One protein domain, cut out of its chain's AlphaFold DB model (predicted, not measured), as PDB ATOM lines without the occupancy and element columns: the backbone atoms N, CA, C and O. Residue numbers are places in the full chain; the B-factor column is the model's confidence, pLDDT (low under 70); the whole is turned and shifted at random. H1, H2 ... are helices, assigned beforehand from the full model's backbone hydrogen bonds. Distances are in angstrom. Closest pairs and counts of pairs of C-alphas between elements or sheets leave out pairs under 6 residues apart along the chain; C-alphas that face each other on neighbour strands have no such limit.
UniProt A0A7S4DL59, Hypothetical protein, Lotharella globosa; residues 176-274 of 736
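Overview. This is residues 176 to 274 of the 736 residues of the protein "Hypothetical protein" of Lotharella globosa (UniProt A0A7S4DL59). Six helices make two groups with the short helix H6 between them in the middle: H1, H2 and H3 on one side, the long H4 with the small H5 on the other. Beyond H4, the chain swings out in a long loop, residues 240 to 253, and comes back to H5. The printed part has 99 residues with six named helices, H1 to H6 in that order, and no named strand; its class is all helix. It is compact, with a radius of gyration of the C-alphas of 14.1 A, and spans 43 by 30 by 22 A.

Along the chain. H1, residues 176 to 188, begins at C-alpha 176 (127.742, 170.308, 124.716) and is 18.8 A long. H2 is residues 192 to 201, and H3 is residues 209 to 216. H4, residues 222 to 239, is the longest helix at 25.6 A. H5 is residues 254 to 257, and H6, residues 262 to 270, ends at C-alpha 270 (138.917, 170.609, 139.649).

Arrangement. With residues 184 to 188 alone, H1 touches H3 at a shallow tilt of 28 degrees, opposite ways; the closest C-alphas, of Pro 184 and Arg 214, are 5.5 A apart. With residues 178 to 182 alone, H1 touches H6, about perpendicular at 75 degrees; the closest C-alphas are those of Arg 178 and Glu 263, 5.7 A. H2 and H6 only just touch, with 3 pairs of C-alphas within 8 A, the closest Thr 192 and Val 266 at 6.4 A. H4, with residues 232 to 236 alone, only just touches H5, also with 3 such pairs; the closest C-alphas are those of Leu 235 and Leu 256, 6.4 A. H4 and H6 are close but not clearly touching, with the C-alphas of Ile 228 and Val 268 closest at 6.9 A. H3 and H6 are apart. Each O i to N i+4 pair is within hydrogen-bond range in H2, H3, H4 and H6, and 8 of 9 are in H1; H5 is too short for such a pair.

Size, cuts and confidence. The two C-alphas farthest apart, of Glu 209 and Lys 241, are 43.9 A from each other. The printed part has no cut. The link from H4 to H5 is long, with 14 residues. Residues 241 to 249 have pLDDT under 70; the mean of the printed part is 85.4.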
ATOM      1  N   GLN A 176     128.181 168.998 124.237       89.56
ATOM      2  CA  GLN A 176     127.742 170.308 124.716       89.56
ATOM      3  C   GLN A 176     128.446 170.684 126.023       89.56
ATOM      4  O   GLN A 176     128.922 171.811 126.153       89.56
ATOM      5  N   ARG A 177     128.577 169.753 126.971       91.56
ATOM      6  CA  ARG A 177     129.312 169.948 128.223       91.56
ATOM      7  C   ARG A 177     130.802 170.140 127.958       91.56
ATOM      8  O   ARG A 177     131.372 171.094 128.484       91.56
ATOM      9  N   ARG A 178     131.400 169.358 127.047       90.12
ATOM     10  CA  ARG A 178     132.766 169.611 126.551       90.12
ATOM     11  C   ARG A 178     132.890 171.015 125.964       90.12
ATOM     12  O   ARG A 178     133.790 171.750 126.357       90.12
ATOM     13  N   GLN A 179     131.971 171.453 125.100       91.19
ATOM     14  CA  GLN A 179     131.990 172.822 124.570       91.19
ATOM     15  C   GLN A 179     131.852 173.890 125.676       91.19
ATOM     16  O   GLN A 179     132.554 174.904 125.627       91.19
ATOM     17  N   ASN A 180     131.021 173.640 126.691       92.44
ATOM     18  CA  ASN A 180     130.801 174.522 127.840       92.44
ATOM     19  C   ASN A 180     132.003 174.600 128.802       92.44
ATOM     20  O   ASN A 180     132.069 175.553 129.566       92.44
ATOM     21  N   ILE A 181     132.957 173.665 128.747       93.81
ATOM     22  CA  ILE A 181     134.250 173.726 129.462       93.81
ATOM     23  C   ILE A 181     135.327 174.349 128.556       93.81
ATOM     24  O   ILE A 181     136.062 175.261 128.932       93.81
ATOM     25  N   SER A 182     135.369 173.904 127.301       92.69
ATOM     26  CA  SER A 182     136.346 174.308 126.289       92.69
ATOM     27  C   SER A 182     136.269 175.809 125.950       92.69
ATOM     28  O   SER A 182     137.282 176.421 125.612       92.69
ATOM     29  N   ILE A 183     135.081 176.432 126.018       94.25
ATOM     30  CA  ILE A 183     134.905 177.874 125.763       94.25
ATOM     31  C   ILE A 183     135.384 178.749 126.939       94.25
ATOM     32  O   ILE A 183     136.214 179.621 126.672       94.25
ATOM     33  N   PRO A 184     134.931 178.575 128.199       93.31
ATOM     34  CA  PRO A 184     135.417 179.382 129.318       93.31
ATOM     35  C   PRO A 184     136.920 179.224 129.558       93.31
ATOM     36  O   PRO A 184     137.596 180.236 129.708       93.31
ATOM     37  N   LEU A 185     137.475 178.009 129.459       92.94
ATOM     38  CA  LEU A 185     138.922 177.783 129.576       92.94
ATOM     39  C   LEU A 185     139.725 178.608 128.548       92.94
ATOM     40  O   LEU A 185     140.705 179.261 128.896       92.94
ATOM     41  N   ARG A 186     139.259 178.670 127.290       93.44
ATOM     42  CA  ARG A 186     139.853 179.538 126.252       93.44
ATOM     43  C   ARG A 186     139.693 181.040 126.514       93.44
ATOM     44  O   ARG A 186     140.465 181.805 125.947       93.44
ATOM     45  N   LYS A 187     138.701 181.466 127.305       94.31
ATOM     46  CA  LYS A 187     138.522 182.873 127.707       94.31
ATOM     47  C   LYS A 187     139.411 183.257 128.888       94.31
ATOM     48  O   LYS A 187     139.908 184.373 128.900       94.31
ATOM     49  N   ILE A 188     139.608 182.343 129.842       94.06
ATOM     50  CA  ILE A 188     140.532 182.525 130.973       94.06
ATOM     51  C   ILE A 188     141.975 182.635 130.448       94.06
ATOM     52  O   ILE A 188     142.738 183.469 130.919       94.06
ATOM     53  N   GLY A 189     142.346 181.830 129.443       92.00
ATOM     54  CA  GLY A 189     143.621 181.963 128.718       92.00
ATOM     55  C   GLY A 189     144.865 181.446 129.458       92.00
ATOM     56  O   GLY A 189     145.955 181.468 128.891       92.00
ATOM     57  N   VAL A 190     144.691 180.953 130.684       91.38
ATOM     58  CA  VAL A 190     145.711 180.343 131.552       91.38
ATOM     59  C   VAL A 190     145.742 178.817 131.333       91.38
ATOM     60  O   VAL A 190     144.726 178.233 130.944       91.38
ATOM     61  N   ASP A 191     146.884 178.149 131.549       91.56
ATOM     62  CA  ASP A 191     146.937 176.680 131.471       91.56
ATOM     63  C   ASP A 191     146.103 176.027 132.587       91.56
ATOM     64  O   ASP A 191     145.878 176.600 133.652       91.56
ATOM     65  N   THR A 192     145.647 174.793 132.367       88.88
ATOM     66  CA  THR A 192     144.875 174.049 133.372       88.88
ATOM     67  C   THR A 192     145.659 173.819 134.667       88.88
ATOM     68  O   THR A 192     145.047 173.793 135.730       88.88
ATOM     69  N   LYS A 193     146.989 173.660 134.620       89.75
ATOM     70  CA  LYS A 193     147.804 173.500 135.837       89.75
ATOM     71  C   LYS A 193     147.902 174.803 136.622       89.75
ATOM     72  O   LYS A 193     147.627 174.805 137.818       89.75
ATOM     73  N   ASP A 194     148.197 175.900 135.937       93.19
ATOM     74  CA  ASP A 194     148.342 177.225 136.547       93.19
ATOM     75  C   ASP A 194     147.002 177.733 137.116       93.19
ATOM     76  O   ASP A 194     146.964 178.309 138.199       93.19
ATOM     77  N   LEU A 195     145.879 177.434 136.448       93.81
ATOM     78  CA  LEU A 195     144.523 177.728 136.927       93.81
ATOM     79  C   LEU A 195     144.176 176.983 138.227       93.81
ATOM     80  O   LEU A 195     143.543 177.543 139.120       93.81
ATOM     81  N   ILE A 196     144.591 175.719 138.342       93.25
ATOM     82  CA  ILE A 196     144.396 174.912 139.554       93.25
ATOM     83  C   ILE A 196     145.315 175.405 140.676       93.25
ATOM     84  O   ILE A 196     144.862 175.548 141.808       93.25
ATOM     85  N   GLN A 197     146.566 175.756 140.362       94.12
ATOM     86  CA  GLN A 197     147.481 176.369 141.325       94.12
ATOM     87  C   GLN A 197     146.932 177.705 141.849       94.12
ATOM     88  O   GLN A 197     146.976 177.943 143.054       94.12
ATOM     89  N   ALA A 198     146.344 178.539 140.984       95.50
ATOM     90  CA  ALA A 198     145.694 179.786 141.380       95.50
ATOM     91  C   ALA A 198     144.519 179.560 142.349       95.50
ATOM     92  O   ALA A 198     144.410 180.292 143.325       95.50
ATOM     93  N   LEU A 199     143.689 178.528 142.141       95.44
ATOM     94  CA  LEU A 199     142.579 178.166 143.044       95.44
ATOM     95  C   LEU A 199     143.031 177.609 144.409       95.44
ATOM     96  O   LEU A 199     142.264 177.670 145.371       95.44
ATOM     97  N   VAL A 200     144.248 177.067 144.505       93.56
ATOM     98  CA  VAL A 200     144.838 176.580 145.768       93.56
ATOM     99  C   VAL A 200     145.603 177.691 146.499       93.56
ATOM    100  O   VAL A 200     145.588 177.742 147.721       93.56
ATOM    101  N   GLN A 201     146.265 178.597 145.771       94.94
ATOM    102  CA  GLN A 201     147.056 179.698 146.346       94.94
ATOM    103  C   GLN A 201     146.284 181.022 146.482       94.94
ATOM    104  O   GLN A 201     146.822 181.980 147.025       94.94
ATOM    105  N   ILE A 202     145.044 181.077 145.985       95.44
ATOM    106  CA  ILE A 202     144.182 182.269 145.922       95.44
ATOM    107  C   ILE A 202     144.871 183.448 145.204       95.44
ATOM    108  O   ILE A 202     144.997 184.553 145.729       95.44
ATOM    109  N   ASP A 203     145.340 183.217 143.969       94.88
ATOM    110  CA  ASP A 203     145.914 184.292 143.142       94.88
ATOM    111  C   ASP A 203     144.814 185.173 142.530       94.88
ATOM    112  O   ASP A 203     144.312 184.902 141.434       94.88
ATOM    113  N   ASP A 204     144.489 186.264 143.225       91.88
ATOM    114  CA  ASP A 204     143.534 187.307 142.819       91.88
ATOM    115  C   ASP A 204     143.752 187.856 141.389       91.88
ATOM    116  O   ASP A 204     142.824 188.396 140.787       91.88
ATOM    117  N   LYS A 205     144.954 187.719 140.803       93.12
ATOM    118  CA  LYS A 205     145.231 188.151 139.417       93.12
ATOM    119  C   LYS A 205     144.614 187.218 138.377       93.12
ATOM    120  O   LYS A 205     144.261 187.663 137.286       93.12
ATOM    121  N   VAL A 206     144.518 185.929 138.696       94.19
ATOM    122  CA  VAL A 206     143.886 184.902 137.853       94.19
ATOM    123  C   VAL A 206     142.423 184.732 138.253       94.19
ATOM    124  O   VAL A 206     141.557 184.630 137.380       94.19
ATOM    125  N   LEU A 207     142.139 184.752 139.557       95.44
ATOM    126  CA  LEU A 207     140.816 184.593 140.160       95.44
ATOM    127  C   LEU A 207     140.002 185.896 140.170       95.44
ATOM    128  O   LEU A 207     139.361 186.229 141.159       95.44
ATOM    129  N   THR A 208     139.989 186.629 139.058       96.00
ATOM    130  CA  THR A 208     139.066 187.760 138.897       96.00
ATOM    131  C   THR A 208     137.611 187.283 138.931       96.00
ATOM    132  O   THR A 208     137.326 186.141 138.569       96.00
ATOM    133  N   GLU A 209     136.678 188.167 139.292       95.12
ATOM    134  CA  GLU A 209     135.227 187.909 139.289       95.12
ATOM    135  C   GLU A 209     134.757 187.206 138.000       95.12
ATOM    136  O   GLU A 209     134.200 186.108 138.051       95.12
ATOM    137  N   GLU A 210     135.097 187.762 136.828       95.38
ATOM    138  CA  GLU A 210     134.770 187.153 135.532       95.38
ATOM    139  C   GLU A 210     135.320 185.727 135.364       95.38
ATOM    140  O   GLU A 210     134.733 184.915 134.645       95.38
ATOM    141  N   ASN A 211     136.487 185.430 135.942       96.06
ATOM    142  CA  ASN A 211     137.140 184.132 135.835       96.06
ATOM    143  C   ASN A 211     136.579 183.140 136.851       96.06
ATOM    144  O   ASN A 211     136.294 182.011 136.465       96.06
ATOM    145  N   LEU A 212     136.316 183.543 138.091       96.62
ATOM    146  CA  LEU A 212     135.582 182.731 139.063       96.62
ATOM    147  C   LEU A 212     134.187 182.360 138.532       96.62
ATOM    148  O   LEU A 212     133.801 181.194 138.585       96.62
ATOM    149  N   ASP A 213     133.484 183.303 137.901       95.12
ATOM    150  CA  ASP A 213     132.181 183.071 137.268       95.12
ATOM    151  C   ASP A 213     132.265 182.209 135.982       95.12
ATOM    152  O   ASP A 213     131.297 181.554 135.577       95.12
ATOM    153  N   ARG A 214     133.445 182.126 135.351       95.44
ATOM    154  CA  ARG A 214     133.753 181.140 134.297       95.44
ATOM    155  C   ARG A 214     134.043 179.757 134.878       95.44
ATOM    156  O   ARG A 214     133.592 178.770 134.300       95.44
ATOM    157  N   ILE A 215     134.777 179.671 135.989       95.25
ATOM    158  CA  ILE A 215     135.168 178.404 136.628       95.25
ATOM    159  C   ILE A 215     133.963 177.751 137.315       95.25
ATOM    160  O   ILE A 215     133.797 176.544 137.166       95.25
ATOM    161  N   SER A 216     133.072 178.514 137.961       95.00
ATOM    162  CA  SER A 216     131.836 177.999 138.581       95.00
ATOM    163  C   SER A 216     131.007 177.159 137.599       95.00
ATOM    164  O   SER A 216     130.562 176.059 137.918       95.00
ATOM    165  N   LYS A 217     130.907 177.616 136.346       92.25
ATOM    166  CA  LYS A 217     130.210 176.931 135.243       92.25
ATOM    167  C   LYS A 217     130.964 175.702 134.708       92.25
ATOM    168  O   LYS A 217     130.365 174.880 134.013       92.25
ATOM    169  N   MET A 218     132.249 175.547 135.034       93.31
ATOM    170  CA  MET A 218     133.083 174.377 134.719       93.31
ATOM    171  C   MET A 218     133.191 173.360 135.868       93.31
ATOM    172  O   MET A 218     133.707 172.274 135.628       93.31
ATOM    173  N   VAL A 219     132.724 173.664 137.085       92.56
ATOM    174  CA  VAL A 219     132.789 172.733 138.230       92.56
ATOM    175  C   VAL A 219     132.076 171.405 137.900       92.56
ATOM    176  O   VAL A 219     130.984 171.444 137.319       92.56
ATOM    177  N   PRO A 220     132.652 170.232 138.245       90.06
ATOM    178  CA  PRO A 220     131.983 168.940 138.083       90.06
ATOM    179  C   PRO A 220     130.727 168.834 138.959       90.06
ATOM    180  O   PRO A 220     130.760 169.140 140.149       90.06
ATOM    181  N   THR A 221     129.625 168.349 138.394       88.62
ATOM    182  CA  THR A 221     128.418 167.996 139.158       88.62
ATOM    183  C   THR A 221     128.595 166.669 139.904       88.62
ATOM    184  O   THR A 221     129.423 165.844 139.528       88.62
ATOM    185  N   GLU A 222     127.770 166.385 140.919       85.06
ATOM    186  CA  GLU A 222     127.808 165.099 141.646       85.06
ATOM    187  C   GLU A 222     127.654 163.855 140.753       85.06
ATOM    188  O   GLU A 222     128.113 162.769 141.112       85.06
ATOM    189  N   ARG A 223     126.970 163.994 139.610       86.19
ATOM    190  CA  ARG A 223     126.826 162.920 138.617       86.19
ATOM    191  C   ARG A 223     128.158 162.707 137.906       86.19
ATOM    192  O   ARG A 223     128.732 161.628 138.017       86.19
ATOM    193  N   GLU A 224     128.724 163.778 137.351       86.69
ATOM    194  CA  GLU A 224     130.043 163.752 136.714       86.69
ATOM    195  C   GLU A 224     131.150 163.292 137.673       86.69
ATOM    196  O   GLU A 224     132.051 162.588 137.245       86.69
ATOM    197  N   MET A 225     131.082 163.598 138.972       84.25
ATOM    198  CA  MET A 225     132.022 163.077 139.979       84.25
ATOM    199  C   MET A 225     131.975 161.543 140.093       84.25
ATOM    200  O   MET A 225     133.018 160.894 140.229       84.25
ATOM    201  N   LYS A 226     130.783 160.940 140.005       83.31
ATOM    202  CA  LYS A 226     130.598 159.477 139.994       83.31
ATOM    203  C   LYS A 226     131.072 158.885 138.665       83.31
ATOM    204  O   LYS A 226     131.784 157.880 138.674       83.31
ATOM    205  N   ASP A 227     130.775 159.551 137.552       85.12
ATOM    206  CA  ASP A 227     131.204 159.135 136.214       85.12
ATOM    207  C   ASP A 227     132.739 159.185 136.080       85.12
ATOM    208  O   ASP A 227     133.349 158.169 135.750       85.12
ATOM    209  N   ILE A 228     133.384 160.294 136.472       85.31
ATOM    210  CA  ILE A 228     134.845 160.458 136.616       85.31
ATOM    211  C   ILE A 228     135.441 159.315 137.434       85.31
ATOM    212  O   ILE A 228     136.395 158.672 136.993       85.31
ATOM    213  N   THR A 229     134.871 159.037 138.608       82.12
ATOM    214  CA  THR A 229     135.357 157.966 139.485       82.12
ATOM    215  C   THR A 229     135.288 156.613 138.775       82.12
ATOM    216  O   THR A 229     136.267 155.868 138.790       82.12
ATOM    217  N   SER A 230     134.183 156.310 138.085       81.50
ATOM    218  CA  SER A 230     134.020 155.059 137.333       81.50
ATOM    219  C   SER A 230     135.017 154.925 136.172       81.50
ATOM    220  O   SER A 230     135.600 153.855 135.978       81.50
ATOM    221  N   VAL A 231     135.279 156.019 135.451       82.69
ATOM    222  CA  VAL A 231     136.186 156.067 134.298       82.69
ATOM    223  C   VAL A 231     137.638 155.921 134.737       82.69
ATOM    224  O   VAL A 231     138.367 155.120 134.157       82.69
ATOM    225  N   LEU A 232     138.063 156.612 135.799       83.25
ATOM    226  CA  LEU A 232     139.408 156.459 136.361       83.25
ATOM    227  C   LEU A 232     139.650 155.031 136.869       83.25
ATOM    228  O   LEU A 232     140.720 154.471 136.641       83.25
ATOM    229  N   LEU A 233     138.645 154.403 137.487       82.06
ATOM    230  CA  LEU A 233     138.721 153.021 137.974       82.06
ATOM    231  C   LEU A 233     138.745 152.004 136.810       82.06
ATOM    232  O   LEU A 233     139.452 150.996 136.874       82.06
ATOM    233  N   MET A 234     138.052 152.287 135.701       80.25
ATOM    234  CA  MET A 234     138.150 151.517 134.453       80.25
ATOM    235  C   MET A 234     139.527 151.669 133.784       80.25
ATOM    236  O   MET A 234     140.127 150.667 133.387       80.25
ATOM    237  N   LEU A 235     140.049 152.895 133.685       81.06
ATOM    238  CA  LEU A 235     141.376 153.184 133.136       81.06
ATOM    239  C   LEU A 235     142.480 152.530 133.974       81.06
ATOM    240  O   LEU A 235     143.366 151.897 133.400       81.06
ATOM    241  N   GLN A 236     142.380 152.582 135.309       79.25
ATOM    242  CA  GLN A 236     143.264 151.856 136.222       79.25
ATOM    243  C   GLN A 236     143.241 150.358 135.896       79.25
ATOM    244  O   GLN A 236     144.263 149.816 135.493       79.25
ATOM    245  N   ARG A 237     142.077 149.696 135.957       78.38
ATOM    246  CA  ARG A 237     141.952 148.249 135.677       78.38
ATOM    247  C   ARG A 237     142.496 147.836 134.304       78.38
ATOM    248  O   ARG A 237     142.977 146.715 134.155       78.38
ATOM    249  N   LYS A 238     142.401 148.710 133.297       77.38
ATOM    250  CA  LYS A 238     142.853 148.428 131.928       77.38
ATOM    251  C   LYS A 238     144.355 148.664 131.718       77.38
ATOM    252  O   LYS A 238     144.991 147.869 131.026       77.38
ATOM    253  N   HIS A 239     144.910 149.748 132.261       72.38
ATOM    254  CA  HIS A 239     146.282 150.193 131.978       72.38
ATOM    255  C   HIS A 239     147.273 149.896 133.117       72.38
ATOM    256  O   HIS A 239     148.460 149.711 132.853       72.38
ATOM    257  N   PHE A 240     146.796 149.769 134.356       71.31
ATOM    258  CA  PHE A 240     147.594 149.608 135.571       71.31
ATOM    259  C   PHE A 240     147.244 148.295 136.277       71.31
ATOM    260  O   PHE A 240     146.268 148.177 137.013       71.31
ATOM    261  N   LYS A 241     148.073 147.272 136.043       59.25
ATOM    262  CA  LYS A 241     147.869 145.925 136.606       59.25
ATOM    263  C   LYS A 241     148.333 145.793 138.062       59.25
ATOM    264  O   LYS A 241     147.949 144.854 138.754       59.25
ATOM    265  N   ARG A 242     149.111 146.764 138.550       55.50
ATOM    266  CA  ARG A 242     149.278 147.022 139.984       55.50
ATOM    267  C   ARG A 242     148.138 147.934 140.437       55.50
ATOM    268  O   ARG A 242     147.856 148.922 139.767       55.50
ATOM    269  N   ARG A 243     147.524 147.624 141.583       54.84
ATOM    270  CA  ARG A 243     146.671 148.589 142.299       54.84
ATOM    271  C   ARG A 243     147.510 149.820 142.654       54.84
ATOM    272  O   ARG A 243     148.725 149.692 142.819       54.84
ATOM    273  N   ASN A 244     146.853 150.964 142.843       55.16
ATOM    274  CA  ASN A 244     147.478 152.097 143.525       55.16
ATOM    275  C   ASN A 244     148.068 151.629 144.868       55.16
ATOM    276  O   ASN A 244     147.518 150.744 145.534       55.16
ATOM    277  N   THR A 245     149.165 152.260 145.266       50.03
ATOM    278  CA  THR A 245     149.636 152.344 146.652       50.03
ATOM    279  C   THR A 245     148.458 152.664 147.578       50.03
ATOM    280  O   THR A 245     147.637 153.531 147.270       50.03
ATOM    281  N   LEU A 246     148.328 151.933 148.696       41.81
ATOM    282  CA  LEU A 246     147.243 152.155 149.659       41.81
ATOM    283  C   LEU A 246     147.364 153.568 150.254       41.81
ATOM    284  O   LEU A 246     148.197 153.802 151.122       41.81
ATOM    285  N   GLY A 247     146.538 154.492 149.756       52.53
ATOM    286  CA  GLY A 247     146.489 155.893 150.181       52.53
ATOM    287  C   GLY A 247     146.183 156.886 149.051       52.53
ATOM    288  O   GLY A 247     145.499 157.874 149.288       52.53
ATOM    289  N   GLU A 248     146.625 156.628 147.814       61.41
ATOM    290  CA  GLU A 248     146.469 157.586 146.702       61.41
ATOM    291  C   GLU A 248     145.053 157.578 146.097       61.41
ATOM    292  O   GLU A 248     144.597 156.544 145.585       61.41
ATOM    293  N   ARG A 249     144.368 158.740 146.076       67.50
ATOM    294  CA  ARG A 249     143.063 158.885 145.401       67.50
ATOM    295  C   ARG A 249     143.269 158.613 143.906       67.50
ATOM    296  O   ARG A 249     144.189 159.139 143.287       67.50
ATOM    297  N   LEU A 250     142.360 157.861 143.281       73.06
ATOM    298  CA  LEU A 250     142.365 157.625 141.823       73.06
ATOM    299  C   LEU A 250     142.416 158.922 140.996       73.06
ATOM    300  O   LEU A 250     142.974 158.943 139.903       73.06
ATOM    301  N   ILE A 251     141.836 159.992 141.539       73.94
ATOM    302  CA  ILE A 251     141.776 161.333 140.954       73.94
ATOM    303  C   ILE A 251     143.165 162.007 140.898       73.94
ATOM    304  O   ILE A 251     143.401 162.829 140.010       73.94
ATOM    305  N   ASP A 252     144.114 161.638 141.763       77.31
ATOM    306  CA  ASP A 252     145.428 162.294 141.878       77.31
ATOM    307  C   ASP A 252     146.444 161.791 140.838       77.31
ATOM    308  O   ASP A 252     147.373 162.508 140.460       77.31
ATOM    309  N   ASN A 253     146.235 160.588 140.297       77.38
ATOM    310  CA  ASN A 253     147.152 159.944 139.360       77.38
ATOM    311  C   ASN A 253     147.139 160.626 137.970       77.38
ATOM    312  O   ASN A 253     146.265 160.380 137.139       77.38
ATOM    313  N   GLU A 254     148.132 161.483 137.696       80.88
ATOM    314  CA  GLU A 254     148.290 162.199 136.413       80.88
ATOM    315  C   GLU A 254     148.445 161.277 135.186       80.88
ATOM    316  O   GLU A 254     148.106 161.701 134.080       80.88
ATOM    317  N   GLU A 255     148.907 160.029 135.338       78.25
ATOM    318  CA  GLU A 255     149.022 159.098 134.205       78.25
ATOM    319  C   GLU A 255     147.651 158.612 133.717       78.25
ATOM    320  O   GLU A 255     147.457 158.446 132.512       78.25
ATOM    321  N   LEU A 256     146.661 158.461 134.608       77.38
ATOM    322  CA  LEU A 256     145.271 158.195 134.213       77.38
ATOM    323  C   LEU A 256     144.683 159.367 133.411       77.38
ATOM    324  O   LEU A 256     143.972 159.142 132.429       77.38
ATOM    325  N   LEU A 257     145.023 160.613 133.766       81.81
ATOM    326  CA  LEU A 257     144.530 161.803 133.062       81.81
ATOM    327  C   LEU A 257     145.038 161.885 131.614       81.81
ATOM    328  O   LEU A 257     144.341 162.448 130.773       81.81
ATOM    329  N   PHE A 258     146.191 161.294 131.277       80.62
ATOM    330  CA  PHE A 258     146.695 161.265 129.896       80.62
ATOM    331  C   PHE A 258     145.724 160.590 128.909       80.62
ATOM    332  O   PHE A 258     145.687 160.954 127.733       80.62
ATOM    333  N   TYR A 259     144.912 159.639 129.381       80.06
ATOM    334  CA  TYR A 259     143.939 158.916 128.559       80.06
ATOM    335  C   TYR A 259     142.612 159.671 128.359       80.06
ATOM    336  O   TYR A 259     141.790 159.237 127.552       80.06
ATOM    337  N   LEU A 260     142.400 160.798 129.052       83.62
ATOM    338  CA  LEU A 260     141.164 161.585 128.998       83.62
ATOM    339  C   LEU A 260     141.256 162.772 128.015       83.62
ATOM    340  O   LEU A 260     142.326 163.382 127.879       83.62
ATOM    341  N   PRO A 261     140.136 163.172 127.373       85.81
ATOM    342  CA  PRO A 261     140.021 164.446 126.658       85.81
ATOM    343  C   PRO A 261     140.424 165.638 127.534       85.81
ATOM    344  O   PRO A 261     140.205 165.620 128.743       85.81
ATOM    345  N   LYS A 262     140.968 166.709 126.938       86.06
ATOM    346  CA  LYS A 262     141.452 167.883 127.695       86.06
ATOM    347  C   LYS A 262     140.376 168.492 128.594       86.06
ATOM    348  O   LYS A 262     140.652 168.819 129.740       86.06
ATOM    349  N   GLU A 263     139.161 168.614 128.077       89.06
ATOM    350  CA  GLU A 263     137.987 169.104 128.794       89.06
ATOM    351  C   GLU A 263     137.655 168.238 130.021       89.06
ATOM    352  O   GLU A 263     137.362 168.767 131.087       89.06
ATOM    353  N   GLU A 264     137.772 166.914 129.904       88.94
ATOM    354  CA  GLU A 264     137.501 165.976 130.999       88.94
ATOM    355  C   GLU A 264     138.662 165.965 132.013       88.94
ATOM    356  O   GLU A 264     138.426 165.933 133.218       88.94
ATOM    357  N   GLN A 265     139.917 166.141 131.573       89.12
ATOM    358  CA  GLN A 265     141.053 166.359 132.482       89.12
ATOM    359  C   GLN A 265     140.910 167.617 133.353       89.12
ATOM    360  O   GLN A 265     141.413 167.631 134.476       89.12
ATOM    361  N   VAL A 266     140.266 168.680 132.853       91.25
ATOM    362  CA  VAL A 266     139.985 169.892 133.645       91.25
ATOM    363  C   VAL A 266     139.021 169.552 134.780       91.25
ATOM    364  O   VAL A 266     139.284 169.931 135.919       91.25
ATOM    365  N   LEU A 267     137.970 168.769 134.502       91.31
ATOM    366  CA  LEU A 267     137.042 168.298 135.533       91.31
ATOM    367  C   LEU A 267     137.749 167.450 136.595       91.31
ATOM    368  O   LEU A 267     137.566 167.705 137.781       91.31
ATOM    369  N   VAL A 268     138.599 166.495 136.195       89.44
ATOM    370  CA  VAL A 268     139.343 165.659 137.157       89.44
ATOM    371  C   VAL A 268     140.296 166.492 138.020       89.44
ATOM    372  O   VAL A 268     140.432 166.215 139.207       89.44
ATOM    373  N   ARG A 269     140.931 167.540 137.475       91.12
ATOM    374  CA  ARG A 269     141.793 168.419 138.282       91.12
ATOM    375  C   ARG A 269     140.996 169.365 139.187       91.12
ATOM    376  O   ARG A 269     141.416 169.562 140.319       91.12
ATOM    377  N   LEU A 270     139.835 169.873 138.762       92.19
ATOM    378  CA  LEU A 270     138.917 170.609 139.649       92.19
ATOM    379  C   LEU A 270     138.393 169.709 140.783       92.19
ATOM    380  O   LEU A 270     138.302 170.159 141.919       92.19
ATOM    381  N   ALA A 271     138.142 168.426 140.506       89.62
ATOM    382  CA  ALA A 271     137.719 167.415 141.480       89.62
ATOM    383  C   ALA A 271     138.784 167.030 142.535       89.62
ATOM    384  O   ALA A 271     138.465 166.298 143.474       89.62
ATOM    385  N   ARG A 272     140.038 167.496 142.395       89.25
ATOM    386  CA  ARG A 272     141.085 167.387 143.437       89.25
ATOM    387  C   ARG A 272     140.950 168.442 144.523       89.25
ATOM    388  O   ARG A 272     141.429 168.231 145.630       89.25
ATOM    389  N   ILE A 273     140.367 169.590 144.188       90.31
ATOM    390  CA  ILE A 273     140.213 170.699 145.119       90.31
ATOM    391  C   ILE A 273     139.021 170.359 146.013       90.31
ATOM    392  O   ILE A 273     137.869 170.368 145.571       90.31
ATOM    393  N   ASP A 274     139.299 170.038 147.272       87.88
ATOM    394  CA  ASP A 274     138.245 169.710 148.223       87.88
ATOM    395  C   ASP A 274     137.299 170.922 148.385       87.88
ATOM    396  O   ASP A 274     137.721 172.085 148.433       87.88
TER     397      ASP A 274